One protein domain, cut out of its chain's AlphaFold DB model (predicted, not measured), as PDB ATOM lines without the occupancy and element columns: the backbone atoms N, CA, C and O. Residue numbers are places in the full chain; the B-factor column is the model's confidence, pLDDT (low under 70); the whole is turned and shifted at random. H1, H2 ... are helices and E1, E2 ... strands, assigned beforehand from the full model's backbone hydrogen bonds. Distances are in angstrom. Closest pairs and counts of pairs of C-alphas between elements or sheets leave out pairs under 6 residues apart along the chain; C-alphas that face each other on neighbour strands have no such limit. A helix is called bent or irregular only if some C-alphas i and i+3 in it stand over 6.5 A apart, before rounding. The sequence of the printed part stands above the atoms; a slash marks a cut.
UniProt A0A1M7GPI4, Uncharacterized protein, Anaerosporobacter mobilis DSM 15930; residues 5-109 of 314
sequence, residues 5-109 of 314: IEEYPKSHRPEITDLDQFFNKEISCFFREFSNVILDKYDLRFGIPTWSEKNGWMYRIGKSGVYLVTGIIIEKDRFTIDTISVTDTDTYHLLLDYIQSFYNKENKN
ATOM      1  N   ILE A   5     -35.871  55.731 -47.683       84.81
ATOM      2  CA  ILE A   5     -36.697  56.342 -48.736       84.81
ATOM      3  C   ILE A   5     -35.968  56.545 -50.078       84.81
ATOM      4  O   ILE A   5     -36.620  56.584 -51.119       84.81
ATOM      5  N   GLU A   6     -34.643  56.700 -50.053       82.31
ATOM      6  CA  GLU A   6     -33.798  56.858 -51.245       82.31
ATOM      7  C   GLU A   6     -33.592  55.503 -51.929       82.31
ATOM      8  O   GLU A   6     -33.632  55.415 -53.154       82.31
ATOM      9  N   GLU A   7     -33.441  54.445 -51.132       83.75
ATOM     10  CA  GLU A   7     -33.243  53.072 -51.606       83.75
ATOM     11  C   GLU A   7     -34.560  52.420 -52.053       83.75
ATOM     12  O   GLU A   7     -34.602  51.709 -53.057       83.75
ATOM     13  N   TYR A   8     -35.664  52.742 -51.369       85.88
ATOM     14  CA  TYR A   8     -37.000  52.219 -51.658       85.88
ATOM     15  C   TYR A   8     -38.011  53.356 -51.880       85.88
ATOM     16  O   TYR A   8     -38.789  53.707 -50.978       85.88
ATOM     17  N   PRO A   9     -38.043  53.948 -53.092       86.50
ATOM     18  CA  PRO A   9     -39.002  54.993 -53.429       86.50
ATOM     19  C   PRO A   9     -40.443  54.464 -53.438       86.50
ATOM     20  O   PRO A   9     -40.707  53.264 -53.466       86.50
ATOM     21  N   LYS A  10     -41.429  55.368 -53.481       86.12
ATOM     22  CA  LYS A  10     -42.866  55.019 -53.471       86.12
ATOM     23  C   LYS A  10     -43.282  54.020 -54.564       86.12
ATOM     24  O   LYS A  10     -44.243  53.277 -54.384       86.12
ATOM     25  N   SER A  11     -42.593  54.024 -55.703       82.12
ATOM     26  CA  SER A  11     -42.826  53.114 -56.830       82.12
ATOM     27  C   SER A  11     -42.272  51.704 -56.610       82.12
ATOM     28  O   SER A  11     -42.662  50.789 -57.332       82.12
ATOM     29  N   HIS A  12     -41.396  51.512 -55.624       80.88
ATOM     30  CA  HIS A  12     -40.736  50.249 -55.338       80.88
ATOM     31  C   HIS A  12     -40.973  49.859 -53.879       80.88
ATOM     32  O   HIS A  12     -40.386  50.418 -52.953       80.88
ATOM     33  N   ARG A  13     -41.901  48.923 -53.669       81.69
ATOM     34  CA  ARG A  13     -42.209  48.409 -52.336       81.69
ATOM     35  C   ARG A  13     -41.174  47.341 -51.954       81.69
ATOM     36  O   ARG A  13     -41.130  46.343 -52.667       81.69
ATOM     37  N   PRO A  14     -40.455  47.495 -50.829       80.31
ATOM     38  CA  PRO A  14     -39.491  46.501 -50.380       80.31
ATOM     39  C   PRO A  14     -40.181  45.180 -50.026       80.31
ATOM     40  O   PRO A  14     -41.219  45.150 -49.343       80.31
ATOM     41  N   GLU A  15     -39.600  44.086 -50.502       76.12
ATOM     42  CA  GLU A  15     -39.879  42.729 -50.052       76.12
ATOM     43  C   GLU A  15     -39.172  42.437 -48.719       76.12
ATOM     44  O   GLU A  15     -38.353  43.215 -48.235       76.12
ATOM     45  N   ILE A  16     -39.510  41.318 -48.074       68.56
ATOM     46  CA  ILE A  16     -38.897  40.954 -46.785       68.56
ATOM     47  C   ILE A  16     -37.388  40.692 -46.941       68.56
ATOM     48  O   ILE A  16     -36.605  41.071 -46.079       68.56
ATOM     49  N   THR A  17     -36.980  40.114 -48.075       69.88
ATOM     50  CA  THR A  17     -35.580  39.842 -48.418       69.88
ATOM     51  C   THR A  17     -34.780  41.119 -48.637       69.88
ATOM     52  O   THR A  17     -33.588  41.149 -48.346       69.88
ATOM     53  N   ASP A  18     -35.440  42.179 -49.104       80.31
ATOM     54  CA  ASP A  18     -34.820  43.489 -49.289       80.31
ATOM     55  C   ASP A  18     -34.479  44.114 -47.929       80.31
ATOM     56  O   ASP A  18     -33.413  44.703 -47.764       80.31
ATOM     57  N   LEU A  19     -35.331  43.909 -46.915       80.69
ATOM     58  CA  LEU A  19     -35.058  44.363 -45.548       80.69
ATOM     59  C   LEU A  19     -33.834  43.676 -44.940       80.69
ATOM     60  O   LEU A  19     -33.049  44.329 -44.258       80.69
ATOM     61  N   ASP A  20     -33.650  42.380 -45.196       77.00
ATOM     62  CA  ASP A  20     -32.488  41.640 -44.692       77.00
ATOM     63  C   ASP A  20     -31.170  42.126 -45.297       77.00
ATOM     64  O   ASP A  20     -30.136  42.069 -44.635       77.00
ATOM     65  N   GLN A  21     -31.203  42.596 -46.545       82.62
ATOM     66  CA  GLN A  21     -30.039  43.185 -47.210       82.62
ATOM     67  C   GLN A  21     -29.793  44.630 -46.763       82.62
ATOM     68  O   GLN A  21     -28.644  45.070 -46.708       82.62
ATOM     69  N   PHE A  22     -30.863  45.364 -46.452       85.94
ATOM     70  CA  PHE A  22     -30.787  46.754 -46.016       85.94
ATOM     71  C   PHE A  22     -30.269  46.892 -44.579       85.94
ATOM     72  O   PHE A  22     -29.441  47.766 -44.296       85.94
ATOM     73  N   PHE A  23     -30.743  46.039 -43.667       85.81
ATOM     74  CA  PHE A  23     -30.307  46.044 -42.277       85.81
ATOM     75  C   PHE A  23     -28.852  45.604 -42.121       85.81
ATOM     76  O   PHE A  23     -28.315  44.799 -42.882       85.81
ATOM     77  N   ASN A  24     -28.212  46.077 -41.050       87.88
ATOM     78  CA  ASN A  24     -27.036  45.379 -40.548       87.88
ATOM     79  C   ASN A  24     -27.431  43.967 -40.033       87.88
ATOM     80  O   ASN A  24     -28.595  43.680 -39.732       87.88
ATOM     81  N   LYS A  25     -26.449  43.064 -39.926       86.38
ATOM     82  CA  LYS A  25     -26.691  41.648 -39.600       86.38
ATOM     83  C   LYS A  25     -27.406  41.442 -38.255       86.38
ATOM     84  O   LYS A  25     -28.223  40.534 -38.129       86.38
ATOM     85  N   GLU A  26     -27.086  42.264 -37.264       88.81
ATOM     86  CA  GLU A  26     -27.631  42.162 -35.909       88.81
ATOM     87  C   GLU A  26     -29.096  42.613 -35.855       88.81
ATOM     88  O   GLU A  26     -29.957  41.889 -35.361       88.81
ATOM     89  N   ILE A  27     -29.414  43.744 -36.484       91.25
ATOM     90  CA  ILE A  27     -30.776  44.274 -36.559       91.25
ATOM     91  C   ILE A  27     -31.686  43.369 -37.393       91.25
ATOM     92  O   ILE A  27     -32.835  43.149 -37.009       91.25
ATOM     93  N   SER A  28     -31.182  42.778 -38.485       86.75
ATOM     94  CA  SER A  28     -31.930  41.758 -39.239       86.75
ATOM     95  C   SER A  28     -32.301  40.564 -38.345       86.75
ATOM     96  O   SER A  28     -33.434  40.081 -38.400       86.75
ATOM     97  N   CYS A  29     -31.391  40.134 -37.461       87.19
ATOM     98  CA  CYS A  29     -31.654  39.061 -36.502       87.19
ATOM     99  C   CYS A  29     -32.775  39.442 -35.523       87.19
ATOM    100  O   CYS A  29     -33.760  38.707 -35.424       87.19
ATOM    101  N   PHE A  30     -32.689  40.616 -34.885       90.44
ATOM    102  CA  PHE A  30     -33.737  41.094 -33.975       90.44
ATOM    103  C   PHE A  30     -35.085  41.268 -34.670       90.44
ATOM    104  O   PHE A  30     -36.117  40.896 -34.120       90.44
ATOM    105  N   PHE A  31     -35.109  41.792 -35.896       88.81
ATOM    106  CA  PHE A  31     -36.353  41.994 -36.634       88.81
ATOM    107  C   PHE A  31     -37.030  40.664 -37.009       88.81
ATOM    108  O   PHE A  31     -38.253  40.529 -36.900       88.81
ATOM    109  N   ARG A  32     -36.245  39.653 -37.408       86.56
ATOM    110  CA  ARG A  32     -36.746  38.296 -37.686       86.56
ATOM    111  C   ARG A  32     -37.252  37.609 -36.424       86.56
ATOM    112  O   ARG A  32     -38.337  37.031 -36.440       86.56
ATOM    113  N   GLU A  33     -36.495  37.689 -35.337       87.62
ATOM    114  CA  GLU A  33     -36.907  37.123 -34.056       87.62
ATOM    115  C   GLU A  33     -38.190  37.791 -33.552       87.62
ATOM    116  O   GLU A  33     -39.155  37.099 -33.224       87.62
ATOM    117  N   PHE A  34     -38.260  39.122 -33.624       89.62
ATOM    118  CA  PHE A  34     -39.463  39.883 -33.313       89.62
ATOM    119  C   PHE A  34     -40.664  39.397 -34.124       89.62
ATOM    120  O   PHE A  34     -41.731  39.156 -33.560       89.62
ATOM    121  N   SER A  35     -40.484  39.201 -35.436       87.38
ATOM    122  CA  SER A  35     -41.522  38.674 -36.329       87.38
ATOM    123  C   SER A  35     -42.040  37.302 -35.892       87.38
ATOM    124  O   SER A  35     -43.239  37.040 -36.003       87.38
ATOM    125  N   ASN A  36     -41.158  36.429 -35.409       84.81
ATOM    126  CA  ASN A  36     -41.547  35.111 -34.911       84.81
ATOM    127  C   ASN A  36     -42.293  35.235 -33.581       84.81
ATOM    128  O   ASN A  36     -43.369  34.667 -33.426       84.81
ATOM    129  N   VAL A  37     -41.796  36.060 -32.655       88.94
ATOM    130  CA  VAL A  37     -42.435  36.285 -31.352       88.94
ATOM    131  C   VAL A  37     -43.855  36.832 -31.510       88.94
ATOM    132  O   VAL A  37     -44.772  36.336 -30.851       88.94
ATOM    133  N   ILE A  38     -44.068  37.822 -32.385       90.62
ATOM    134  CA  ILE A  38     -45.407  38.397 -32.583       90.62
ATOM    135  C   ILE A  38     -46.399  37.400 -33.189       90.62
ATOM    136  O   ILE A  38     -47.588  37.440 -32.859       90.62
ATOM    137  N   LEU A  39     -45.917  36.498 -34.045       86.75
ATOM    138  CA  LEU A  39     -46.725  35.448 -34.648       86.75
ATOM    139  C   LEU A  39     -47.041  34.349 -33.633       86.75
ATOM    140  O   LEU A  39     -48.209  34.029 -33.434       86.75
ATOM    141  N   ASP A  40     -46.028  33.812 -32.963       85.88
ATOM    142  CA  ASP A  40     -46.175  32.629 -32.115       85.88
ATOM    143  C   ASP A  40     -46.892  32.945 -30.801       85.88
ATOM    144  O   ASP A  40     -47.735  32.169 -30.350       85.88
ATOM    145  N   LYS A  41     -46.599  34.100 -30.183       91.44
ATOM    146  CA  LYS A  41     -47.196  34.468 -28.889       91.44
ATOM    147  C   LYS A  41     -48.542  35.173 -29.014       91.44
ATOM    148  O   LYS A  41     -49.383  35.016 -28.131       91.44
ATOM    149  N   TYR A  42     -48.753  35.958 -30.073       89.06
ATOM    150  CA  TYR A  42     -49.931  36.832 -30.190       89.06
ATOM    151  C   TYR A  42     -50.788  36.569 -31.442       89.06
ATOM    152  O   TYR A  42     -51.833  37.202 -31.599       89.06
ATOM    153  N   ASP A  43     -50.383  35.654 -32.332       88.56
ATOM    154  CA  ASP A  43     -51.015  35.417 -33.645       88.56
ATOM    155  C   ASP A  43     -51.200  36.719 -34.450       88.56
ATOM    156  O   ASP A  43     -52.221  36.961 -35.107       88.56
ATOM    157  N   LEU A  44     -50.196  37.597 -34.369       88.38
ATOM    158  CA  LEU A  44     -50.122  38.840 -35.125       88.38
ATOM    159  C   LEU A  44     -49.149  38.700 -36.291       88.38
ATOM    160  O   LEU A  44     -48.180  37.949 -36.247       88.38
ATOM    161  N   ARG A  45     -49.411  39.439 -37.370       87.81
ATOM    162  CA  ARG A  45     -48.610  39.385 -38.596       87.81
ATOM    163  C   ARG A  45     -48.322  40.776 -39.118       87.81
ATOM    164  O   ARG A  45     -49.112  41.703 -38.913       87.81
ATOM    165  N   PHE A  46     -47.238  40.889 -39.876       85.88
ATOM    166  CA  PHE A  46     -46.986  42.077 -40.671       85.88
ATOM    167  C   PHE A  46     -48.080  42.258 -41.733       85.88
ATOM    168  O   PHE A  46     -48.390  41.368 -42.526       85.88
ATOM    169  N   GLY A  47     -48.706  43.428 -41.699       79.56
ATOM    170  CA  GLY A  47     -49.693  43.880 -42.661       79.56
ATOM    171  C   GLY A  47     -49.070  44.430 -43.935       79.56
ATOM    172  O   GLY A  47     -47.857  44.498 -44.098       79.56
ATOM    173  N   ILE A  48     -49.932  44.901 -44.835       80.50
ATOM    174  CA  ILE A  48     -49.485  45.618 -46.035       80.50
ATOM    175  C   ILE A  48     -48.779  46.909 -45.580       80.50
ATOM    176  O   ILE A  48     -49.412  47.683 -44.849       80.50
ATOM    177  N   PRO A  49     -47.524  47.173 -45.986       84.75
ATOM    178  CA  PRO A  49     -46.823  48.388 -45.592       84.75
ATOM    179  C   PRO A  49     -47.450  49.626 -46.246       84.75
ATOM    180  O   PRO A  49     -48.128  49.540 -47.275       84.75
ATOM    181  N   THR A  50     -47.250  50.783 -45.629       88.25
ATOM    182  CA  THR A  50     -47.782  52.077 -46.079       88.25
ATOM    183  C   THR A  50     -46.661  53.064 -46.291       88.25
ATOM    184  O   THR A  50     -45.821  53.225 -45.415       88.25
ATOM    185  N   TRP A  51     -46.671  53.757 -47.423       89.94
ATOM    186  CA  TRP A  51     -45.667  54.769 -47.720       89.94
ATOM    187  C   TRP A  51     -46.041  56.134 -47.127       89.94
ATOM    188  O   TRP A  51     -47.207  56.534 -47.171       89.94
ATOM    189  N   SER A  52     -45.045  56.856 -46.617       88.56
ATOM    190  CA  SER A  52     -45.143  58.239 -46.149       88.56
ATOM    191  C   SER A  52     -43.965  59.069 -46.660       88.56
ATOM    192  O   SER A  52     -42.861  58.549 -46.813       88.56
ATOM    193  N   GLU A  53     -44.177  60.370 -46.862       86.56
ATOM    194  CA  GLU A  53     -43.122  61.288 -47.326       86.56
ATOM    195  C   GLU A  53     -41.988  61.442 -46.306       86.56
ATOM    196  O   GLU A  53     -40.837  61.631 -46.683       86.56
ATOM    197  N   LYS A  54     -42.307  61.332 -45.011       86.75
ATOM    198  CA  LYS A  54     -41.344  61.522 -43.922       86.75
ATOM    199  C   LYS A  54     -40.468  60.290 -43.682       86.75
ATOM    200  O   LYS A  54     -39.263  60.430 -43.517       86.75
ATOM    201  N   ASN A  55     -41.080  59.105 -43.642       84.44
ATOM    202  CA  ASN A  55     -40.430  57.880 -43.159       84.44
ATOM    203  C   ASN A  55     -40.279  56.804 -44.250       84.44
ATOM    204  O   ASN A  55     -39.806  55.708 -43.967       84.44
ATOM    205  N   GLY A  56     -40.720  57.068 -45.484       89.12
ATOM    206  CA  GLY A  56     -40.770  56.057 -46.537       89.12
ATOM    207  C   GLY A  56     -41.803  54.969 -46.232       89.12
ATOM    208  O   GLY A  56     -42.898  55.257 -45.734       89.12
ATOM    209  N   TRP A  57     -41.481  53.716 -46.563       88.31
ATOM    210  CA  TRP A  57     -42.340  52.566 -46.282       88.31
ATOM    211  C   TRP A  57     -42.356  52.229 -44.787       88.31
ATOM    212  O   TRP A  57     -41.330  51.946 -44.183       88.31
ATOM    213  N   MET A  58     -43.544  52.215 -44.193       90.12
ATOM    214  CA  MET A  58     -43.767  51.850 -42.797       90.12
ATOM    215  C   MET A  58     -44.520  50.532 -42.710       90.12
ATOM    216  O   MET A  58     -45.491  50.302 -43.442       90.12
ATOM    217  N   TYR A  59     -44.107  49.688 -41.773       88.50
ATOM    218  CA  TYR A  59     -44.726  48.387 -41.551       88.50
ATOM    219  C   TYR A  59     -45.767  48.456 -40.435       88.50
ATOM    220  O   TYR A  59     -45.767  49.359 -39.603       88.50
ATOM    221  N   ARG A  60     -46.711  47.517 -40.459       90.31
ATOM    222  CA  ARG A  60     -47.850  47.466 -39.533       90.31
ATOM    223  C   ARG A  60     -47.983  46.061 -38.990       90.31
ATOM    224  O   ARG A  60     -47.748  45.127 -39.747       90.31
ATOM    225  N   ILE A  61     -48.421  45.903 -37.749       89.56
ATOM    226  CA  ILE A  61     -48.651  44.590 -37.138       89.56
ATOM    227  C   ILE A  61     -50.113  44.476 -36.743       89.56
ATOM    228  O   ILE A  61     -50.684  45.380 -36.127       89.56
ATOM    229  N   GLY A  62     -50.743  43.371 -37.120       90.44
ATOM    230  CA  GLY A  62     -52.151  43.162 -36.844       90.44
ATOM    231  C   GLY A  62     -52.676  41.798 -37.255       90.44
ATOM    232  O   GLY A  62     -51.931  40.904 -37.651       90.44
ATOM    233  N   LYS A  63     -54.000  41.667 -37.190       89.50
ATOM    234  CA  LYS A  63     -54.740  40.445 -37.500       89.50
ATOM    235  C   LYS A  63     -56.026  40.798 -38.231       89.50
ATOM    236  O   LYS A  63     -56.687  41.787 -37.926       89.50
ATOM    237  N   SER A  64     -56.355  40.019 -39.260       83.38
ATOM    238  CA  SER A  64     -57.560  40.225 -40.084       83.38
ATOM    239  C   SER A  64     -57.680  41.646 -40.666       83.38
ATOM    240  O   SER A  64     -58.774  42.155 -40.913       83.38
ATOM    241  N   GLY A  65     -56.543  42.317 -40.893       82.88
ATOM    242  CA  GLY A  65     -56.455  43.699 -41.373       82.88
ATOM    243  C   GLY A  65     -57.007  44.751 -40.403       82.88
ATOM    244  O   GLY A  65     -57.480  45.790 -40.863       82.88
ATOM    245  N   VAL A  66     -57.033  44.446 -39.107       89.50
ATOM    246  CA  VAL A  66     -57.055  45.423 -38.012       89.50
ATOM    247  C   VAL A  66     -55.634  45.461 -37.457       89.50
ATOM    248  O   VAL A  66     -55.029  44.405 -37.278       89.50
ATOM    249  N   TYR A  67     -55.090  46.655 -37.236       91.25
ATOM    250  CA  TYR A  67     -53.692  46.837 -36.846       91.25
ATOM    251  C   TYR A  67     -53.592  47.334 -35.413       91.25
ATOM    252  O   TYR A  67     -54.306  48.262 -35.035       91.25
ATOM    253  N   LEU A  68     -52.719  46.687 -34.648       91.31
ATOM    254  CA  LEU A  68     -52.350  47.085 -33.300       91.31
ATOM    255  C   LEU A  68     -51.204  48.100 -33.372       91.31
ATOM    256  O   LEU A  68     -51.327  49.203 -32.855       91.31
ATOM    257  N   VAL A  69     -50.151  47.767 -34.122       90.25
ATOM    258  CA  VAL A  69     -49.046  48.679 -34.441       90.25
ATOM    259  C   VAL A  69     -49.248  49.210 -35.853       90.25
ATOM    260  O   VAL A  69     -49.396  48.436 -36.803       90.25
ATOM    261  N   THR A  70     -49.270  50.532 -36.005       88.56
ATOM    262  CA  THR A  70     -49.617  51.187 -37.280       88.56
ATOM    263  C   THR A  70     -48.433  51.817 -38.007       88.56
ATOM    264  O   THR A  70     -48.592  52.207 -39.165       88.56
ATOM    265  N   GLY A  71     -47.256  51.860 -37.384       88.19
ATOM    266  CA  GLY A  71     -46.051  52.384 -38.008       88.19
ATOM    267  C   GLY A  71     -44.795  51.833 -37.354       88.19
ATOM    268  O   GLY A  71     -44.514  52.119 -36.197       88.19
ATOM    269  N   ILE A  72     -44.046  51.060 -38.126       91.06
ATOM    270  CA  ILE A  72     -42.687  50.640 -37.809       91.06
ATOM    271  C   ILE A  72     -41.789  51.327 -38.820       91.06
ATOM    272  O   ILE A  72     -41.983  51.162 -40.031       91.06
ATOM    273  N   ILE A  73     -40.858  52.122 -38.311       91.62
ATOM    274  CA  ILE A  73     -39.911  52.893 -39.110       91.62
ATOM    275  C   ILE A  73     -38.638  52.068 -39.252       91.62
ATOM    276  O   ILE A  73     -38.131  51.539 -38.263       91.62
ATOM    277  N   ILE A  74     -38.149  51.954 -40.483       90.06
ATOM    278  CA  ILE A  74     -36.978  51.157 -40.838       90.06
ATOM    279  C   ILE A  74     -35.819  52.097 -41.158       90.06
ATOM    280  O   ILE A  74     -35.939  52.979 -42.009       90.06
ATOM    281  N   GLU A  75     -34.694  51.883 -40.487       89.88
ATOM    282  CA  GLU A  75     -33.419  52.550 -40.731       89.88
ATOM    283  C   GLU A  75     -32.308  51.493 -40.797       89.88
ATOM    284  O   GLU A  75     -32.502  50.333 -40.442       89.88
ATOM    285  N   LYS A  76     -31.135  51.857 -41.316       86.62
ATOM    286  CA  LYS A  76     -30.080  50.874 -41.611       86.62
ATOM    287  C   LYS A  76     -29.547  50.164 -40.357       86.62
ATOM    288  O   LYS A  76     -29.164  48.996 -40.406       86.62
ATOM    289  N   ASP A  77     -29.494  50.893 -39.251       91.44
ATOM    290  CA  ASP A  77     -28.912  50.499 -37.968       91.44
ATOM    291  C   ASP A  77     -29.960  50.296 -36.866       91.44
ATOM    292  O   ASP A  77     -29.583  49.994 -35.737       91.44
ATOM    293  N   ARG A  78     -31.255  50.464 -37.169       92.38
ATOM    294  CA  ARG A  78     -32.340  50.312 -36.194       92.38
ATOM    295  C   ARG A  78     -33.701  50.133 -36.851       92.38
ATOM    296  O   ARG A  78     -33.935  50.567 -37.977       92.38
ATOM    297  N   PHE A  79     -34.654  49.609 -36.095       93.56
ATOM    298  CA  PHE A  79     -36.072  49.807 -36.385       93.56
ATOM    299  C   PHE A  79     -36.768  50.401 -35.168       93.56
ATOM    300  O   PHE A  79     -36.399  50.123 -34.028       93.56
ATOM    301  N   THR A  80     -37.762  51.252 -35.414       94.00
ATOM    302  CA  THR A  80     -38.457  51.986 -34.353       94.00
ATOM    303  C   THR A  80     -39.941  51.666 -34.357       94.00
ATOM    304  O   THR A  80     -40.594  51.746 -35.402       94.00
ATOM    305  N   ILE A  81     -40.464  51.332 -33.177       93.75
ATOM    306  CA  ILE A  81     -41.892  51.155 -32.914       93.75
ATOM    307  C   ILE A  81     -42.292  52.156 -31.837       93.75
ATOM    308  O   ILE A  81     -41.752  52.132 -30.733       93.75
ATOM    309  N   ASP A  82     -43.217  53.051 -32.178       88.81
ATOM    310  CA  ASP A  82     -43.614  54.187 -31.344       88.81
ATOM    311  C   ASP A  82     -42.402  55.007 -30.861       88.81
ATOM    312  O   ASP A  82     -41.843  55.779 -31.640       88.81
ATOM    313  N   THR A  83     -41.981  54.851 -29.603       90.38
ATOM    314  CA  THR A  83     -40.841  55.575 -29.011       90.38
ATOM    315  C   THR A  83     -39.596  54.715 -28.796       90.38
ATOM    316  O   THR A  83     -38.598  55.225 -28.290       90.38
ATOM    317  N   ILE A  84     -39.638  53.423 -29.132       93.88
ATOM    318  CA  ILE A  84     -38.549  52.478 -28.870       93.88
ATOM    319  C   ILE A  84     -37.806  52.197 -30.169       93.88
ATOM    320  O   ILE A  84     -38.366  51.608 -31.095       93.88
ATOM    321  N   SER A  85     -36.542  52.610 -30.221       95.25
ATOM    322  CA  SER A  85     -35.616  52.297 -31.307       95.25
ATOM    323  C   SER A  85     -34.723  51.137 -30.892       95.25
ATOM    324  O   SER A  85     -33.963  51.264 -29.937       95.25
ATOM    325  N   VAL A  86     -34.812  50.022 -31.610       94.69
ATOM    326  CA  VAL A  86     -33.991  48.838 -31.353       94.69
ATOM    327  C   VAL A  86     -32.647  49.007 -32.042       94.69
ATOM    328  O   VAL A  86     -32.598  49.042 -33.270       94.69
ATOM    329  N   THR A  87     -31.585  49.117 -31.252       93.88
ATOM    330  CA  THR A  87     -30.186  49.209 -31.707       93.88
ATOM    331  C   THR A  87     -29.314  48.071 -31.181       93.88
ATOM    332  O   THR A  87     -28.246  47.823 -31.729       93.88
ATOM    333  N   ASP A  88     -29.766  47.393 -30.129       94.38
ATOM    334  CA  ASP A  88     -29.022  46.410 -29.344       94.38
ATOM    335  C   ASP A  88     -29.992  45.477 -28.592       94.38
ATOM    336  O   ASP A  88     -31.217  45.623 -28.657       94.38
ATOM    337  N   THR A  89     -29.440  44.511 -27.861       94.62
ATOM    338  CA  THR A  89     -30.205  43.524 -27.089       94.62
ATOM    339  C   THR A  89     -31.073  44.154 -25.992       94.62
ATOM    340  O   THR A  89     -32.199  43.708 -25.772       94.62
ATOM    341  N   ASP A  90     -30.599  45.205 -25.321       94.94
ATOM    342  CA  ASP A  90     -31.326  45.832 -24.209       94.94
ATOM    343  C   ASP A  90     -32.574  46.568 -24.718       94.94
ATOM    344  O   ASP A  90     -33.684  46.392 -24.205       94.94
ATOM    345  N   THR A  91     -32.416  47.346 -25.791       95.88
ATOM    346  CA  THR A  91     -33.521  48.033 -26.472       95.88
ATOM    347  C   THR A  91     -34.488  47.055 -27.142       95.88
ATOM    348  O   THR A  91     -35.694  47.320 -27.184       95.88
ATOM    349  N   TYR A  92     -34.004  45.898 -27.602       95.38
ATOM    350  CA  TYR A  92     -34.849  44.813 -28.099       95.38
ATOM    351  C   TYR A  92     -35.729  44.208 -26.993       95.38
ATOM    352  O   TYR A  92     -36.940  44.069 -27.180       95.38
ATOM    353  N   HIS A  93     -35.173  43.909 -25.816       95.56
ATOM    354  CA  HIS A  93     -35.968  43.415 -24.685       95.56
ATOM    355  C   HIS A  93     -36.994  44.445 -24.204       95.56
ATOM    356  O   HIS A  93     -38.155  44.091 -23.984       95.56
ATOM    357  N   LEU A  94     -36.611  45.725 -24.154       95.75
ATOM    358  CA  LEU A  94     -37.536  46.815 -23.846       95.75
ATOM    359  C   LEU A  94     -38.718  46.858 -24.829       95.75
ATOM    360  O   LEU A  94     -39.862  47.077 -24.421       95.75
ATOM    361  N   LEU A  95     -38.461  46.623 -26.121       95.75
ATOM    362  CA  LEU A  95     -39.515  46.538 -27.126       95.75
ATOM    363  C   LEU A  95     -40.464  45.360 -26.862       95.75
ATOM    364  O   LEU A  95     -41.680  45.520 -26.992       95.75
ATOM    365  N   LEU A  96     -39.940  44.184 -26.513       94.94
ATOM    366  CA  LEU A  96     -40.771  43.008 -26.234       94.94
ATOM    367  C   LEU A  96     -41.710  43.249 -25.047       94.94
ATOM    368  O   LEU A  96     -42.909  42.971 -25.151       94.94
ATOM    369  N   ASP A  97     -41.195  43.836 -23.968       95.12
ATOM    370  CA  ASP A  97     -41.988  44.188 -22.786       95.12
ATOM    371  C   ASP A  97     -43.059  45.235 -23.115       95.12
ATOM    372  O   ASP A  97     -44.223  45.113 -22.709       95.12
ATOM    373  N   TYR A  98     -42.692  46.242 -23.914       95.06
ATOM    374  CA  TYR A  98     -43.626  47.247 -24.405       95.06
ATOM    375  C   TYR A  98     -44.771  46.620 -25.200       95.06
ATOM    376  O   TYR A  98     -45.938  46.889 -24.911       95.06
ATOM    377  N   ILE A  99     -44.462  45.751 -26.166       93.31
ATOM    378  CA  ILE A  99     -45.469  45.092 -27.002       93.31
ATOM    379  C   ILE A  99     -46.367  44.183 -26.166       93.31
ATOM    380  O   ILE A  99     -47.581  44.188 -26.372       93.31
ATOM    381  N   GLN A 100     -45.817  43.455 -25.194       94.19
ATOM    382  CA  GLN A 100     -46.613  42.632 -24.286       94.19
ATOM    383  C   GLN A 100     -47.603  43.481 -23.477       94.19
ATOM    384  O   GLN A 100     -48.790  43.152 -23.403       94.19
ATOM    385  N   SER A 101     -47.132  44.584 -22.894       93.44
ATOM    386  CA  SER A 101     -47.967  45.517 -22.135       93.44
ATOM    387  C   SER A 101     -49.040  46.166 -23.015       93.44
ATOM    388  O   SER A 101     -50.225  46.167 -22.670       93.44
ATOM    389  N   PHE A 102     -48.643  46.649 -24.193       93.19
ATOM    390  CA  PHE A 102     -49.533  47.290 -25.152       93.19
ATOM    391  C   PHE A 102     -50.607  46.329 -25.664       93.19
ATOM    392  O   PHE A 102     -51.790  46.679 -25.674       93.19
ATOM    393  N   TYR A 103     -50.224  45.095 -26.001       92.31
ATOM    394  CA  TYR A 103     -51.161  44.044 -26.378       92.31
ATOM    395  C   TYR A 103     -52.152  43.774 -25.253       92.31
ATOM    396  O   TYR A 103     -53.350  43.865 -25.481       92.31
ATOM    397  N   ASN A 104     -51.687  43.516 -24.028       92.81
ATOM    398  CA  ASN A 104     -52.569  43.209 -22.900       92.81
ATOM    399  C   ASN A 104     -53.567  44.337 -22.605       92.81
ATOM    400  O   ASN A 104     -54.730  44.064 -22.306       92.81
ATOM    401  N   LYS A 105     -53.129  45.593 -22.733       93.25
ATOM    402  CA  LYS A 105     -53.977  46.771 -22.543       93.25
ATOM    403  C   LYS A 105     -55.036  46.909 -23.640       93.25
ATOM    404  O   LYS A 105     -56.206  47.133 -23.336       93.25
ATOM    405  N   GLU A 106     -54.647  46.766 -24.905       91.88
ATOM    406  CA  GLU A 106     -55.530  47.019 -26.052       91.88
ATOM    407  C   GLU A 106     -56.258  45.766 -26.569       91.88
ATOM    408  O   GLU A 106     -57.136  45.888 -27.425       91.88
ATOM    409  N   ASN A 107     -55.960  44.567 -26.052       90.12
ATOM    410  CA  ASN A 107     -56.445  43.290 -26.592       90.12
ATOM    411  C   ASN A 107     -57.972  43.257 -26.741       90.12
ATOM    412  O   ASN A 107     -58.494  42.875 -27.786       90.12
ATOM    413  N   LYS A 108     -58.709  43.716 -25.723       90.62
ATOM    414  CA  LYS A 108     -60.178  43.730 -25.761       90.62
ATOM    415  C   LYS A 108     -60.709  44.607 -26.903       90.62
ATOM    416  O   LYS A 108     -61.484  44.132 -27.728       90.62
ATOM    417  N   ASN A 109     -60.233  45.849 -26.988       92.88
ATOM    418  CA  ASN A 109     -60.585  46.803 -28.047       92.88
ATOM    419  C   ASN A 109     -60.200  46.263 -29.438       92.88
ATOM    420  O   ASN A 109     -60.956  46.353 -30.406       92.88
TER     421      ASN A 109
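This is residues 5 to 109 of the 314 residues of an uncharacterized protein of Anaerosporobacter mobilis DSM 15930 (UniProt A0A1M7GPI4). One twisted antiparallel sheet of five strands is covered on one face by two long helices, H2 and H3, which lie side by side and run the same way. A short helix, H1, sits by the first turns of H2. The printed part has 105 residues with three named helices and five named strands, in the order H1 H2 E1 E2 E3 E4 E5 H3; the sheet runs E1 E2 E3 E4 E5, and the class is mixed, helices and strands. The whole is compact, with a radius of gyration of the C-alphas of 13.3 A, and rounded, with spans of 38 by 29 by 22 A.

The sheet is a meander, each strand the antiparallel neighbour of the one before: E1, residues 50 to 52, E2, 56 to 63, E3, 66 to 74, E4, 79 to 81, and E5, 84 to 86. Each strand forms a hairpin with the next, and E1 and E5 are the edge strands. Pairs within hydrogen-bond range are N 50 and O 58 at 2.8 A for E1 and E2, N 61 and O 69 at 2.9 A for E2 and E3, N 73 and O 80 at 2.9 A for E3 and E4, and N 84 and O 81 at 2.9 A for E4 and E5. The pairing is staggered: E2 pairs with E1 over residues 56 to 58 and with E3 over 59 to 63. E3 bends by 50 degrees at residue 69. From edge to edge the strands' lines turn by 104 degrees. H3, residues 89 to 109, is on the sheet at a height over the sheet of 6.6 A. It lies over E5 and runs slantwise to the strands, at 40 degrees to E5 on the local plane; the closest C-alphas of the two, those of Val 86 and Tyr 92, are 5.2 A apart. H2, residues 25 to 42, is on the sheet too, and with H3 the arrangement is two layers, helices on one face of a sheet. H2 and H3 are close but not clearly touching, at a shallow tilt of 27 degrees; their closest C-alphas, those of Phe 30 and Tyr 92, are 7.0 A apart. H1, residues 16 to 22, is not on the sheet; it is close to H2 but not clearly touching, with the closest C-alphas, those of Asp 20 and Ser 28, 5.5 A apart. Every O i to N i+4 pair is within hydrogen-bond range in H1 and H2, and 15 of 17 in H3.

H1 begins at C-alpha 16, (-38.897, 40.954, -46.785). H2 is 25.5 A from first to last C-alpha, E2 22.8 A and E3 21.1 A. H3, 30.6 A long, ends at C-alpha 109, (-60.585, 46.803, -28.047). It has a kink of 31 degrees near residue 103 and is irregular, with C-alphas 105 and 108 7.6 A apart.

The two C-alphas farthest apart, those of Glu 6 and Lys 108, are 39.0 A apart. The printed part has no cut. The link from H2 to E1 is short, and the other links between named elements are tight. The mean pLDDT of the printed part is 88.5, and residues 16 to 17 are under 70.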